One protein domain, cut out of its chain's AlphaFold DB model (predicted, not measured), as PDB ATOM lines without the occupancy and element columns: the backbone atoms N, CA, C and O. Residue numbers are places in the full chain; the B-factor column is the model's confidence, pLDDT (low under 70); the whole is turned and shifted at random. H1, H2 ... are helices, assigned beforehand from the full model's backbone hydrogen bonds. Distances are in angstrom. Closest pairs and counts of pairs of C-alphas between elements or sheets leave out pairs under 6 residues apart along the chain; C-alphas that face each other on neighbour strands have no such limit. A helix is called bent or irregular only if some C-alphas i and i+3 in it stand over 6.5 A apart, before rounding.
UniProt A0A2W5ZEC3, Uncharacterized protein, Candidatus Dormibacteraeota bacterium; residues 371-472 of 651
ATOM      1  N   ASN A 371      20.772  14.353 -43.218       91.38
ATOM      2  CA  ASN A 371      21.915  15.199 -42.889       91.38
ATOM      3  C   ASN A 371      23.215  14.617 -43.498       91.38
ATOM      4  O   ASN A 371      23.582  13.488 -43.164       91.38
ATOM      5  N   PRO A 372      23.976  15.365 -44.321       92.12
ATOM      6  CA  PRO A 372      25.291  14.953 -44.826       92.12
ATOM      7  C   PRO A 372      26.311  14.562 -43.754       92.12
ATOM      8  O   PRO A 372      27.225  13.780 -44.007       92.12
ATOM      9  N   LEU A 373      26.179  15.134 -42.562       92.75
ATOM     10  CA  LEU A 373      27.018  14.873 -41.406       92.75
ATOM     11  C   LEU A 373      26.431  13.793 -40.497       92.75
ATOM     12  O   LEU A 373      27.039  13.510 -39.478       92.75
ATOM     13  N   ALA A 374      25.310  13.151 -40.828       90.00
ATOM     14  CA  ALA A 374      24.825  12.013 -40.055       90.00
ATOM     15  C   ALA A 374      25.694  10.774 -40.273       90.00
ATOM     16  O   ALA A 374      25.840  10.284 -41.394       90.00
ATOM     17  N   ALA A 375      26.267  10.241 -39.193       87.31
ATOM     18  CA  ALA A 375      26.992   8.981 -39.250       87.31
ATOM     19  C   ALA A 375      26.002   7.808 -39.290       87.31
ATOM     20  O   ALA A 375      25.120   7.694 -38.439       87.31
ATOM     21  N   VAL A 376      26.170   6.920 -40.270       81.31
ATOM     22  CA  VAL A 376      25.309   5.743 -40.448       81.31
ATOM     23  C   VAL A 376      25.920   4.530 -39.755       81.31
ATOM     24  O   VAL A 376      27.131   4.305 -39.835       81.31
ATOM     25  N   ALA A 377      25.082   3.756 -39.062       82.62
ATOM     26  CA  ALA A 377      25.517   2.569 -38.336       82.62
ATOM     27  C   ALA A 377      25.949   1.469 -39.309       82.62
ATOM     28  O   ALA A 377      25.265   1.176 -40.289       82.62
ATOM     29  N   ASP A 378      27.086   0.839 -39.029       80.25
ATOM     30  CA  ASP A 378      27.523  -0.332 -39.776       80.25
ATOM     31  C   ASP A 378      26.559  -1.509 -39.511       80.25
ATOM     32  O   ASP A 378      26.354  -1.869 -38.348       80.25
ATOM     33  N   PRO A 379      25.979  -2.145 -40.549       71.12
ATOM     34  CA  PRO A 379      24.979  -3.197 -40.358       71.12
ATOM     35  C   PRO A 379      25.478  -4.430 -39.590       71.12
ATOM     36  O   PRO A 379      24.678  -5.132 -38.979       71.12
ATOM     37  N   ALA A 380      26.784  -4.721 -39.620       78.12
ATOM     38  CA  ALA A 380      27.351  -5.904 -38.975       78.12
ATOM     39  C   ALA A 380      27.711  -5.655 -37.505       78.12
ATOM     40  O   ALA A 380      27.616  -6.559 -36.675       78.12
ATOM     41  N   THR A 381      28.150  -4.440 -37.175       83.75
ATOM     42  CA  THR A 381      28.669  -4.111 -35.838       83.75
ATOM     43  C   THR A 381      27.747  -3.194 -35.034       83.75
ATOM     44  O   THR A 381      27.903  -3.105 -33.812       83.75
ATOM     45  N   SER A 382      26.802  -2.522 -35.697       84.81
ATOM     46  CA  SER A 382      25.940  -1.452 -35.174       84.81
ATOM     47  C   SER A 382      26.699  -0.231 -34.636       84.81
ATOM     48  O   SER A 382      26.110   0.609 -33.960       84.81
ATOM     49  N   TYR A 383      28.001  -0.122 -34.916       88.94
ATOM     50  CA  TYR A 383      28.791   1.054 -34.568       88.94
ATOM     51  C   TYR A 383      28.617   2.141 -35.629       88.94
ATOM     52  O   TYR A 383      28.638   1.865 -36.828       88.94
ATOM     53  N   VAL A 384      28.508   3.385 -35.180       88.62
ATOM     54  CA  VAL A 384      28.677   4.584 -36.002       88.62
ATOM     55  C   VAL A 384      30.083   5.136 -35.777       88.62
ATOM     56  O   VAL A 384      30.662   4.961 -34.705       88.62
ATOM     57  N   ASN A 385      30.648   5.810 -36.777       91.06
ATOM     58  CA  ASN A 385      31.950   6.466 -36.662       91.06
ATOM     59  C   ASN A 385      31.834   7.917 -37.141       91.06
ATOM     60  O   ASN A 385      31.777   8.177 -38.347       91.06
ATOM     61  N   GLY A 386      31.786   8.846 -36.183       92.06
ATOM     62  CA  GLY A 386      31.612  10.272 -36.451       92.06
ATOM     63  C   GLY A 386      32.784  10.867 -37.223       92.06
ATOM     64  O   GLY A 386      32.586  11.542 -38.231       92.06
ATOM     65  N   LEU A 387      34.019  10.549 -36.821       94.56
ATOM     66  CA  LEU A 387      35.213  11.043 -37.501       94.56
ATOM     67  C   LEU A 387      35.253  10.600 -38.969       94.56
ATOM     68  O   LEU A 387      35.531  11.405 -39.856       94.56
ATOM     69  N   HIS A 388      34.930   9.337 -39.243       92.81
ATOM     70  CA  HIS A 388      34.874   8.807 -40.605       92.81
ATOM     71  C   HIS A 388      33.824   9.518 -41.466       92.81
ATOM     72  O   HIS A 388      34.106   9.848 -42.619       92.81
ATOM     73  N   GLN A 389      32.643   9.808 -40.909       92.62
ATOM     74  CA  GLN A 389      31.607  10.559 -41.619       92.62
ATOM     75  C   GLN A 389      32.038  12.000 -41.910       92.62
ATOM     76  O   GLN A 389      31.890  12.464 -43.042       92.62
ATOM     77  N   ILE A 390      32.639  12.685 -40.931       95.69
ATOM     78  CA  ILE A 390      33.199  14.031 -41.114       95.69
ATOM     79  C   ILE A 390      34.211  14.026 -42.260       95.69
ATOM     80  O   ILE A 390      34.142  14.877 -43.142       95.69
ATOM     81  N   HIS A 391      35.131  13.060 -42.280       95.38
ATOM     82  CA  HIS A 391      36.123  12.947 -43.347       95.38
ATOM     83  C   HIS A 391      35.467  12.807 -44.727       95.38
ATOM     84  O   HIS A 391      35.819  13.557 -45.635       95.38
ATOM     85  N   ARG A 392      34.463  11.932 -44.874       94.06
ATOM     86  CA  ARG A 392      33.724  11.769 -46.138       94.06
ATOM     87  C   ARG A 392      33.047  13.056 -46.589       94.06
ATOM     88  O   ARG A 392      33.181  13.437 -47.752       94.06
ATOM     89  N   ALA A 393      32.345  13.733 -45.683       94.50
ATOM     90  CA  ALA A 393      31.645  14.966 -46.011       94.50
ATOM     91  C   ALA A 393      32.619  16.090 -46.396       94.50
ATOM     92  O   ALA A 393      32.426  16.767 -47.406       94.50
ATOM     93  N   VAL A 394      33.712  16.244 -45.645       95.38
ATOM     94  CA  VAL A 394      34.775  17.215 -45.939       95.38
ATOM     95  C   VAL A 394      35.444  16.915 -47.279       95.38
ATOM     96  O   VAL A 394      35.733  17.849 -48.020       95.38
ATOM     97  N   ASP A 395      35.672  15.648 -47.624       95.50
ATOM     98  CA  ASP A 395      36.298  15.271 -48.895       95.50
ATOM     99  C   ASP A 395      35.391  15.574 -50.101       95.50
ATOM    100  O   ASP A 395      35.889  16.019 -51.141       95.50
ATOM    101  N   ILE A 396      34.065  15.419 -49.958       95.69
ATOM    102  CA  ILE A 396      33.087  15.885 -50.959       95.69
ATOM    103  C   ILE A 396      33.216  17.399 -51.133       95.69
ATOM    104  O   ILE A 396      33.461  17.869 -52.245       95.69
ATOM    105  N   VAL A 397      33.128  18.162 -50.037       95.75
ATOM    106  CA  VAL A 397      33.212  19.629 -50.085       95.75
ATOM    107  C   VAL A 397      34.546  20.078 -50.681       95.75
ATOM    108  O   VAL A 397      34.574  20.915 -51.581       95.75
ATOM    109  N   LYS A 398      35.663  19.482 -50.251       95.69
ATOM    110  CA  LYS A 398      37.004  19.790 -50.754       95.69
ATOM    111  C   LYS A 398      37.097  19.602 -52.263       95.69
ATOM    112  O   LYS A 398      37.656  20.465 -52.937       95.69
ATOM    113  N   ARG A 399      36.581  18.491 -52.793       94.94
ATOM    114  CA  ARG A 399      36.669  18.180 -54.224       94.94
ATOM    115  C   ARG A 399      35.738  19.058 -55.052       94.94
ATOM    116  O   ARG A 399      36.204  19.666 -56.013       94.94
ATOM    117  N   VAL A 400      34.464  19.150 -54.672       94.69
ATOM    118  CA  VAL A 400      33.454  19.901 -55.433       94.69
ATOM    119  C   VAL A 400      33.779  21.396 -55.434       94.69
ATOM    120  O   VAL A 400      33.824  22.017 -56.491       94.69
ATOM    121  N   TRP A 401      34.129  21.954 -54.272       94.50
ATOM    122  CA  TRP A 401      34.450  23.376 -54.119       94.50
ATOM    123  C   TRP A 401      35.931  23.692 -54.313       94.50
ATOM    124  O   TRP A 401      36.332  24.838 -54.133       94.50
ATOM    125  N   ARG A 402      36.762  22.704 -54.674       94.44
ATOM    126  CA  ARG A 402      38.211  22.855 -54.912       94.44
ATOM    127  C   ARG A 402      38.911  23.621 -53.782       94.44
ATOM    128  O   ARG A 402      39.601  24.617 -54.023       94.44
ATOM    129  N   LEU A 403      38.667  23.202 -52.541       94.94
ATOM    130  CA  LEU A 403      39.307  23.794 -51.367       94.94
ATOM    131  C   LEU A 403      40.779  23.375 -51.299       94.94
ATOM    132  O   LEU A 403      41.116  22.214 -51.544       94.94
ATOM    133  N   GLY A 404      41.656  24.310 -50.929       95.50
ATOM    134  CA  GLY A 404      43.052  23.993 -50.623       95.50
ATOM    135  C   GLY A 404      43.180  23.142 -49.355       95.50
ATOM    136  O   GLY A 404      42.263  23.094 -48.534       95.50
ATOM    137  N   ASP A 405      44.332  22.499 -49.152       95.31
ATOM    138  CA  ASP A 405      44.548  21.608 -48.000       95.31
ATOM    139  C   ASP A 405      44.332  22.312 -46.654       95.31
ATOM    140  O   ASP A 405      43.696  21.752 -45.762       95.31
ATOM    141  N   GLN A 406      44.769  23.569 -46.536       94.44
ATOM    142  CA  GLN A 406      44.562  24.372 -45.331       94.44
ATOM    143  C   GLN A 406      43.080  24.700 -45.091       94.44
ATOM    144  O   GLN A 406      42.612  24.630 -43.958       94.44
ATOM    145  N   GLN A 407      42.330  25.028 -46.150       95.25
ATOM    146  CA  GLN A 407      40.889  25.295 -46.062       95.25
ATOM    147  C   GLN A 407      40.129  24.031 -45.647       95.25
ATOM    148  O   GLN A 407      39.316  24.068 -44.729       95.25
ATOM    149  N   ALA A 408      40.445  22.893 -46.272       95.62
ATOM    150  CA  ALA A 408      39.843  21.606 -45.933       95.62
ATOM    151  C   ALA A 408      40.185  21.158 -44.503       95.62
ATOM    152  O   ALA A 408      39.335  20.587 -43.825       95.62
ATOM    153  N   PHE A 409      41.407  21.426 -44.029       96.31
ATOM    154  CA  PHE A 409      41.795  21.175 -42.642       96.31
ATOM    155  C   PHE A 409      40.960  22.013 -41.666       96.31
ATOM    156  O   PHE A 409      40.340  21.441 -40.776       96.31
ATOM    157  N   ARG A 410      40.863  23.336 -41.868       96.62
ATOM    158  CA  ARG A 410      40.049  24.214 -41.004       96.62
ATOM    159  C   ARG A 410      38.574  23.818 -41.003       96.62
ATOM    160  O   ARG A 410      37.972  23.727 -39.940       96.62
ATOM    161  N   PHE A 411      38.016  23.497 -42.171       97.12
ATOM    162  CA  PHE A 411      36.640  23.011 -42.292       97.12
ATOM    163  C   PHE A 411      36.416  21.692 -41.533       97.12
ATOM    164  O   PHE A 411      35.396  21.521 -40.870       97.12
ATOM    165  N   ARG A 412      37.395  20.779 -41.556       97.81
ATOM    166  CA  ARG A 412      37.348  19.531 -40.782       97.81
ATOM    167  C   ARG A 412      37.397  19.768 -39.277       97.81
ATOM    168  O   ARG A 412      36.643  19.128 -38.552       97.81
ATOM    169  N   GLU A 413      38.268  20.657 -38.808       97.75
ATOM    170  CA  GLU A 413      38.348  20.989 -37.380       97.75
ATOM    171  C   GLU A 413      37.062  21.674 -36.900       97.75
ATOM    172  O   GLU A 413      36.536  21.311 -35.850       97.75
ATOM    173  N   ALA A 414      36.476  22.557 -37.714       97.56
ATOM    174  CA  ALA A 414      35.168  23.146 -37.438       97.56
ATOM    175  C   ALA A 414      34.050  22.086 -37.365       97.56
ATOM    176  O   ALA A 414      33.185  22.159 -36.493       97.56
ATOM    177  N   ALA A 415      34.089  21.062 -38.227       97.31
ATOM    178  CA  ALA A 415      33.124  19.962 -38.195       97.31
ATOM    179  C   ALA A 415      33.274  19.089 -36.939       97.31
ATOM    180  O   ALA A 415      32.275  18.704 -36.333       97.31
ATOM    181  N   LYS A 416      34.513  18.815 -36.506       97.81
ATOM    182  CA  LYS A 416      34.783  18.109 -35.242       97.81
ATOM    183  C   LYS A 416      34.281  18.898 -34.035       97.81
ATOM    184  O   LYS A 416      33.660  18.306 -33.157       97.81
ATOM    185  N   ALA A 417      34.510  20.212 -34.010       97.12
ATOM    186  CA  ALA A 417      34.004  21.085 -32.954       97.12
ATOM    187  C   ALA A 417      32.466  21.078 -32.911       97.12
ATOM    188  O   ALA A 417      31.883  20.898 -31.845       97.12
ATOM    189  N   ALA A 418      31.804  21.158 -34.072       96.06
ATOM    190  CA  ALA A 418      30.347  21.071 -34.160       96.06
ATOM    191  C   ALA A 418      29.800  19.736 -33.620       96.06
ATOM    192  O   ALA A 418      28.804  19.724 -32.902       96.06
ATOM    193  N   TYR A 419      30.475  18.618 -33.904       95.00
ATOM    194  CA  TYR A 419      30.131  17.312 -33.331       95.00
ATOM    195  C   TYR A 419      30.257  17.289 -31.805       95.00
ATOM    196  O   TYR A 419      29.349  16.830 -31.117       95.00
ATOM    197  N   GLN A 420      31.371  17.794 -31.272       94.38
ATOM    198  CA  GLN A 420      31.628  17.805 -29.831       94.38
ATOM    199  C   GLN A 420      30.608  18.663 -29.076       94.38
ATOM    200  O   GLN A 420      30.108  18.241 -28.035       94.38
ATOM    201  N   GLU A 421      30.252  19.829 -29.615       94.06
ATOM    202  CA  GLU A 421      29.226  20.705 -29.040       94.06
ATOM    203  C   GLU A 421      27.821  20.094 -29.108       94.06
ATOM    204  O   GLU A 421      27.034  20.265 -28.178       94.06
ATOM    205  N   ALA A 422      27.526  19.316 -30.153       91.12
ATOM    206  CA  ALA A 422      26.303  18.518 -30.249       91.12
ATOM    207  C   ALA A 422      26.303  17.285 -29.314       91.12
ATOM    208  O   ALA A 422      25.333  16.528 -29.284       91.12
ATOM    209  N   GLY A 423      27.379  17.058 -28.548       91.19
ATOM    210  CA  GLY A 423      27.524  15.906 -27.657       91.19
ATOM    211  C   GLY A 423      27.753  14.582 -28.392       91.19
ATOM    212  O   GLY A 423      27.469  13.519 -27.838       91.19
ATOM    213  N   LEU A 424      28.239  14.627 -29.637       91.31
ATOM    214  CA  LEU A 424      28.463  13.457 -30.483       91.31
ATOM    215  C   LEU A 424      29.914  12.959 -30.376       91.31
ATOM    216  O   LEU A 424      30.850  13.737 -30.596       91.31
ATOM    217  N   PRO A 425      30.135  11.660 -30.102       91.06
ATOM    218  CA  PRO A 425      31.474  11.085 -30.117       91.06
ATOM    219  C   PRO A 425      32.106  11.108 -31.517       91.06
ATOM    220  O   PRO A 425      31.445  10.870 -32.531       91.06
ATOM    221  N   LEU A 426      33.418  11.358 -31.563       93.12
ATOM    222  CA  LEU A 426      34.215  11.258 -32.791       93.12
ATOM    223  C   LEU A 426      34.679   9.819 -33.052       93.12
ATOM    224  O   LEU A 426      34.689   9.379 -34.202       93.12
ATOM    225  N   ASP A 427      35.041   9.097 -31.992       92.50
ATOM    226  CA  ASP A 427      35.444   7.690 -32.044       92.50
ATOM    227  C   ASP A 427      34.246   6.760 -32.280       92.50
ATOM    228  O   ASP A 427      33.109   7.174 -32.060       92.50
ATOM    229  N   PRO A 428      34.458   5.500 -32.711       92.19
ATOM    230  CA  PRO A 428      33.369   4.553 -32.911       92.19
ATOM    231  C   PRO A 428      32.522   4.331 -31.651       92.19
ATOM    232  O   PRO A 428      33.046   3.961 -30.601       92.19
ATOM    233  N   TYR A 429      31.200   4.461 -31.774       90.06
ATOM    234  CA  TYR A 429      30.252   4.224 -30.680       90.06
ATOM    235  C   TYR A 429      28.960   3.566 -31.173       90.06
ATOM    236  O   TYR A 429      28.697   3.522 -32.373       90.06
ATOM    237  N   ARG A 430      28.148   3.037 -30.253       88.00
ATOM    238  CA  ARG A 430      26.799   2.538 -30.555       88.00
ATOM    239  C   ARG A 430      25.768   3.581 -30.116       88.00
ATOM    240  O   ARG A 430      25.789   3.952 -28.944       88.00
ATOM    241  N   PRO A 431      24.900   4.074 -31.010       81.31
ATOM    242  CA  PRO A 431      23.886   5.049 -30.638       81.31
ATOM    243  C   PRO A 431      22.783   4.374 -29.805       81.31
ATOM    244  O   PRO A 431      22.240   3.349 -30.206       81.31
ATOM    245  N   GLU A 432      22.451   4.943 -28.643       73.12
ATOM    246  CA  GLU A 432      21.389   4.432 -27.751       73.12
ATOM    247  C   GLU A 432      20.008   5.052 -28.037       73.12
ATOM    248  O   GLU A 432      18.982   4.543 -27.594       73.12
ATOM    249  N   LYS A 433      19.981   6.167 -28.773       72.56
ATOM    250  CA  LYS A 433      18.792   6.948 -29.141       72.56
ATOM    251  C   LYS A 433      19.010   7.607 -30.501       72.56
ATOM    252  O   LYS A 433      20.153   7.697 -30.947       72.56
ATOM    253  N   THR A 434      17.946   8.121 -31.119       72.62
ATOM    254  CA  THR A 434      18.068   9.008 -32.285       72.62
ATOM    255  C   THR A 434      18.948  10.206 -31.931       72.62
ATOM    256  O   THR A 434      18.796  10.821 -30.871       72.62
ATOM    257  N   LEU A 435      19.899  10.511 -32.811       78.12
ATOM    258  CA  LEU A 435      20.873  11.579 -32.625       78.12
ATOM    259  C   LEU A 435      20.587  12.726 -33.588       78.12
ATOM    260  O   LEU A 435      20.226  12.510 -34.747       78.12
ATOM    261  N   ILE A 436      20.783  13.942 -33.085       84.00
ATOM    262  CA  ILE A 436      20.711  15.171 -33.867       84.00
ATOM    263  C   ILE A 436      22.139  15.523 -34.257       84.00
ATOM    264  O   ILE A 436      23.009  15.641 -33.394       84.00
ATOM    265  N   TYR A 437      22.373  15.651 -35.556       89.94
ATOM    266  CA  TYR A 437      23.683  15.977 -36.102       89.94
ATOM    267  C   TYR A 437      23.733  17.453 -36.496       89.94
ATOM    268  O   TYR A 437      22.723  17.976 -36.972       89.94
ATOM    269  N   PRO A 438      24.892  18.121 -36.345       92.81
ATOM    270  CA  PRO A 438      25.036  19.506 -36.774       92.81
ATOM    271  C   PRO A 438      24.842  19.626 -38.290       92.81
ATOM    272  O   PRO A 438      25.220  18.725 -39.045       92.81
ATOM    273  N   GLY A 439      24.260  20.736 -38.745       92.12
ATOM    274  CA  GLY A 439      24.180  21.075 -40.172       92.12
ATOM    275  C   GLY A 439      25.491  21.639 -40.738       92.12
ATOM    276  O   GLY A 439      26.415  21.994 -40.001       92.12
ATOM    277  N   LEU A 440      25.578  21.799 -42.062       92.94
ATOM    278  CA  LEU A 440      26.743  22.440 -42.702       92.94
ATOM    279  C   LEU A 440      26.883  23.921 -42.306       92.94
ATOM    280  O   LEU A 440      27.996  24.435 -42.215       92.94
ATOM    281  N   GLN A 441      25.768  24.589 -42.017       92.25
ATOM    282  CA  GLN A 441      25.676  25.965 -41.519       92.25
ATOM    283  C   GLN A 441      26.397  26.101 -40.191       92.25
ATOM    284  O   GLN A 441      27.195  27.014 -40.007       92.25
ATOM    285  N   GLU A 442      26.156  25.160 -39.281       93.69
ATOM    286  CA  GLU A 442      26.789  25.128 -37.969       93.69
ATOM    287  C   GLU A 442      28.300  24.913 -38.087       93.69
ATOM    288  O   GLU A 442      29.076  25.540 -37.364       93.69
ATOM    289  N   VAL A 443      28.739  24.076 -39.030       95.31
ATOM    290  CA  VAL A 443      30.167  23.897 -39.317       95.31
ATOM    291  C   VAL A 443      30.783  25.187 -39.858       95.31
ATOM    292  O   VAL A 443      31.806  25.642 -39.352       95.31
ATOM    293  N   VAL A 444      30.161  25.816 -40.859       94.94
ATOM    294  CA  VAL A 444      30.686  27.050 -41.461       94.94
ATOM    295  C   VAL A 444      30.671  28.216 -40.478       94.94
ATOM    296  O   VAL A 444      31.605  29.014 -40.486       94.94
ATOM    297  N   ALA A 445      29.679  28.290 -39.588       93.94
ATOM    298  CA  ALA A 445      29.594  29.319 -38.557       93.94
ATOM    299  C   ALA A 445      30.808  29.324 -37.612       93.94
ATOM    300  O   ALA A 445      31.172  30.398 -37.138       93.94
ATOM    301  N   ARG A 446      31.453  28.165 -37.407       95.00
ATOM    302  CA  ARG A 446      32.642  27.986 -36.553       95.00
ATOM    303  C   ARG A 446      33.972  28.302 -37.237       95.00
ATOM    304  O   ARG A 446      35.001  28.315 -36.572       95.00
ATOM    305  N   LEU A 447      33.976  28.552 -38.544       94.50
ATOM    306  CA  LEU A 447      35.152  29.104 -39.212       94.50
ATOM    307  C   LEU A 447      35.346  30.568 -38.814       94.50
ATOM    308  O   LEU A 447      34.357  31.295 -38.677       94.50
ATOM    309  N   ASP A 448      36.601  31.013 -38.728       90.94
ATOM    310  CA  ASP A 448      36.943  32.423 -38.511       90.94
ATOM    311  C   ASP A 448      36.173  33.325 -39.485       90.94
ATOM    312  O   ASP A 448      36.006  32.985 -40.660       90.94
ATOM    313  N   SER A 449      35.714  34.492 -39.028       87.75
ATOM    314  CA  SER A 449      34.917  35.415 -39.855       87.75
ATOM    315  C   SER A 449      35.635  35.855 -41.134       87.75
ATOM    316  O   SER A 449      34.981  36.156 -42.129       87.75
ATOM    317  N   GLU A 450      36.968  35.864 -41.114       88.94
ATOM    318  CA  GLU A 450      37.829  36.199 -42.251       88.94
ATOM    319  C   GLU A 450      38.194  34.978 -43.126       88.94
ATOM    320  O   GLU A 450      38.884  35.134 -44.135       88.94
ATOM    321  N   ASP A 451      37.756  33.753 -42.787       91.12
ATOM    322  CA  ASP A 451      38.067  32.561 -43.585       91.12
ATOM    323  C   ASP A 451      37.343  32.618 -44.946       91.12
ATOM    324  O   ASP A 451      36.107  32.546 -44.999       91.12
ATOM    325  N   PRO A 452      38.077  32.654 -46.077       91.25
ATOM    326  CA  PRO A 452      37.479  32.724 -47.411       91.25
ATOM    327  C   PRO A 452      36.591  31.516 -47.749       91.25
ATOM    328  O   PRO A 452      35.755  31.594 -48.650       91.25
ATOM    329  N   THR A 453      36.736  30.396 -47.033       92.88
ATOM    330  CA  THR A 453      35.874  29.213 -47.172       92.88
ATOM    331  C   THR A 453      34.407  29.545 -46.888       92.88
ATOM    332  O   THR A 453      33.533  28.982 -47.541       92.88
ATOM    333  N   ARG A 454      34.120  30.496 -45.982       93.56
ATOM    334  CA  ARG A 454      32.747  30.908 -45.640       93.56
ATOM    335  C   ARG A 454      32.012  31.498 -46.839       93.56
ATOM    336  O   ARG A 454      30.954  31.006 -47.212       93.56
ATOM    337  N   GLY A 455      32.608  32.508 -47.475       90.62
ATOM    338  CA  GLY A 455      32.038  33.134 -48.670       90.62
ATOM    339  C   GLY A 455      31.967  32.167 -49.852       90.62
ATOM    340  O   GLY A 455      31.042  32.230 -50.650       90.62
ATOM    341  N   ARG A 456      32.916  31.226 -49.942       93.06
ATOM    342  CA  ARG A 456      32.921  30.223 -51.009       93.06
ATOM    343  C   ARG A 456      31.784  29.213 -50.880       93.06
ATOM    344  O   ARG A 456      31.212  28.857 -51.897       93.06
ATOM    345  N   LEU A 457      31.474  28.752 -49.667       93.94
ATOM    346  CA  LEU A 457      30.423  27.757 -49.416       93.94
ATOM    347  C   LEU A 457      29.025  28.366 -49.239       93.94
ATOM    348  O   LEU A 457      28.053  27.613 -49.182       93.94
ATOM    349  N   SER A 458      28.906  29.695 -49.177       91.81
ATOM    350  CA  SER A 458      27.626  30.378 -48.958       91.81
ATOM    351  C   SER A 458      26.514  29.933 -49.924       91.81
ATOM    352  O   SER A 458      25.422  29.653 -49.437       91.81
ATOM    353  N   PRO A 459      26.754  29.692 -51.237       91.81
ATOM    354  CA  PRO A 459      25.680  29.267 -52.138       91.81
ATOM    355  C   PRO A 459      25.064  27.904 -51.790       91.81
ATOM    356  O   PRO A 459      23.948  27.628 -52.209       91.81
ATOM    357  N   LEU A 460      25.772  27.041 -51.053       92.69
ATOM    358  CA  LEU A 460      25.236  25.773 -50.546       92.69
ATOM    359  C   LEU A 460      24.636  25.931 -49.150       92.69
ATOM    360  O   LEU A 460      23.603  25.346 -48.843       92.69
ATOM    361  N   VAL A 461      25.319  26.686 -48.298       91.44
ATOM    362  CA  VAL A 461      25.009  26.794 -46.872       91.44
ATOM    363  C   VAL A 461      23.782  27.670 -46.637       91.44
ATOM    364  O   VAL A 461      22.932  27.302 -45.831       91.44
ATOM    365  N   ASP A 462      23.649  28.772 -47.376       89.25
ATOM    366  CA  ASP A 462      22.541  29.724 -47.231       89.25
ATOM    367  C   ASP A 462      21.198  29.114 -47.667       89.25
ATOM    368  O   ASP A 462      20.148  29.503 -47.161       89.25
ATOM    369  N   LEU A 463      21.224  28.138 -48.583       87.38
ATOM    370  CA  LEU A 463      20.031  27.411 -49.036       87.38
ATOM    371  C   LEU A 463      19.539  26.378 -48.028       87.38
ATOM    372  O   LEU A 463      18.368  26.016 -48.051       87.38
ATOM    373  N   ASP A 464      20.447  25.879 -47.191       89.75
ATOM    374  CA  ASP A 464      20.196  24.800 -46.242       89.75
ATOM    375  C   ASP A 464      19.398  23.623 -46.824       89.75
ATOM    376  O   ASP A 464      18.280  23.346 -46.387       89.75
ATOM    377  N   PRO A 465      19.946  22.925 -47.841       90.81
ATOM    378  CA  PRO A 465      19.182  21.965 -48.628       90.81
ATOM    379  C   PRO A 465      18.950  20.627 -47.914       90.81
ATOM    380  O   PRO A 465      18.389  19.719 -48.522       90.81
ATOM    381  N   PHE A 466      19.391  20.473 -46.664       92.06
ATOM    382  CA  PHE A 466      19.421  19.210 -45.931       92.06
ATOM    383  C   PHE A 466      18.702  19.341 -44.588       92.06
ATOM    384  O   PHE A 466      18.855  20.340 -43.889       92.06
ATOM    385  N   ASP A 467      17.958  18.315 -44.196       85.75
ATOM    386  CA  ASP A 467      17.386  18.232 -42.856       85.75
ATOM    387  C   ASP A 467      18.418  17.799 -41.813       85.75
ATOM    388  O   ASP A 467      19.414  17.143 -42.108       85.75
ATOM    389  N   GLN A 468      18.163  18.156 -40.551       70.44
ATOM    390  CA  GLN A 468      19.059  17.851 -39.428       70.44
ATOM    391  C   GLN A 468      18.782  16.490 -38.760       70.44
ATOM    392  O   GLN A 468      19.554  16.061 -37.898       70.44
ATOM    393  N   THR A 469      17.696  15.805 -39.134       63.69
ATOM    394  CA  THR A 469      17.260  14.552 -38.495       63.69
ATOM    395  C   THR A 469      17.680  13.311 -39.285       63.69
ATOM    396  O   THR A 469      17.957  13.372 -40.483       63.69
ATOM    397  N   THR A 470      17.793  12.182 -38.581       60.41
ATOM    398  CA  THR A 470      18.292  10.899 -39.110       60.41
ATOM    399  C   THR A 470      17.225   9.816 -39.242       60.41
ATOM    400  O   THR A 470      17.525   8.731 -39.740       60.41
ATOM    401  N   ASP A 471      15.985  10.083 -38.833       53.62
ATOM    402  CA  ASP A 471      14.937   9.066 -38.811       53.62
ATOM    403  C   ASP A 471      14.377   8.823 -40.220       53.62
ATOM    404  O   ASP A 471      13.524   9.558 -40.709       53.62
ATOM    405  N   GLY A 472      14.870   7.768 -40.876       56.62
ATOM    406  CA  GLY A 472      14.194   7.079 -41.986       56.62
ATOM    407  C   GLY A 472      13.989   7.868 -43.284       56.62
ATOM    408  O   GLY A 472      13.382   7.343 -44.213       56.62
TER     409      GLY A 472
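AT A GLANCE: This is residues 371 to 472 of the 651 residues of an uncharacterized protein of Candidatus Dormibacteraeota bacterium (UniProt A0A2W5ZEC3). Two longer helices, H1 and H2, form a hairpin, and a smaller hairpin of H3 and H4 joins it with H3 packing crosswise on H2. Long loops, residues 371 to 385 and 422 to 439, reach out to one end of the elongated shape, and the last residues, 462 to 472, lead back toward that end. The printed part has 102 residues with four named helices in the order H1, H2, H3, H4 and no named strand; the class is all helix, with 48 residues in named elements, under half. It is compact, with a radius of gyration of the C-alphas of 13.5 A and spans of 40 by 25 by 23 A.

IN THESE COORDINATES: H2, the longest helix, holds residues 405 to 421 and is 24.4 A long, from C-alpha 405 at (44.548, 21.608, -48.000). H1, residues 386 to 400, is 21.4 A long and begins at (31.612, 10.272, -36.451). H3 holds residues 440 to 445, 8.5 A. H4, residues 452 to 461, 13.8 A, ends at (25.009, 26.794, -46.872); it is irregular, with C-alphas 456 and 459 7.4 A apart.

HOW THE PARTS SIT: H2 touches H1, closest at the C-alphas of Lys 398 and Ala 408, 5.9 A; this hairpin runs opposite ways at a tilt of 36 degrees, only just steep. With residues 411 to 418 alone H2 touches H3, about perpendicular at 81 degrees, closest at the C-alphas of Ala 415 and Val 443, 5.0 A. H3 and H4, also a hairpin, touch at a tilt of 34 degrees, only just shallow, opposite ways; their closest C-alphas, of Gln 441 and Val 461, are 5.5 A apart. H2 and H4 are close but not clearly touching. H1 is apart from H3 and H4. Every O i to N i+4 pair is within hydrogen-bond range in H1, H2 and H3, and 4 of 6 in H4.

THE WHOLE: The C-alphas farthest apart, of Ala 380 and Glu 450, are 43.5 A apart. The printed part has no cut. The link from H2 to H3 is long, 18 residues. Residues 469 to 472 have pLDDT under 70.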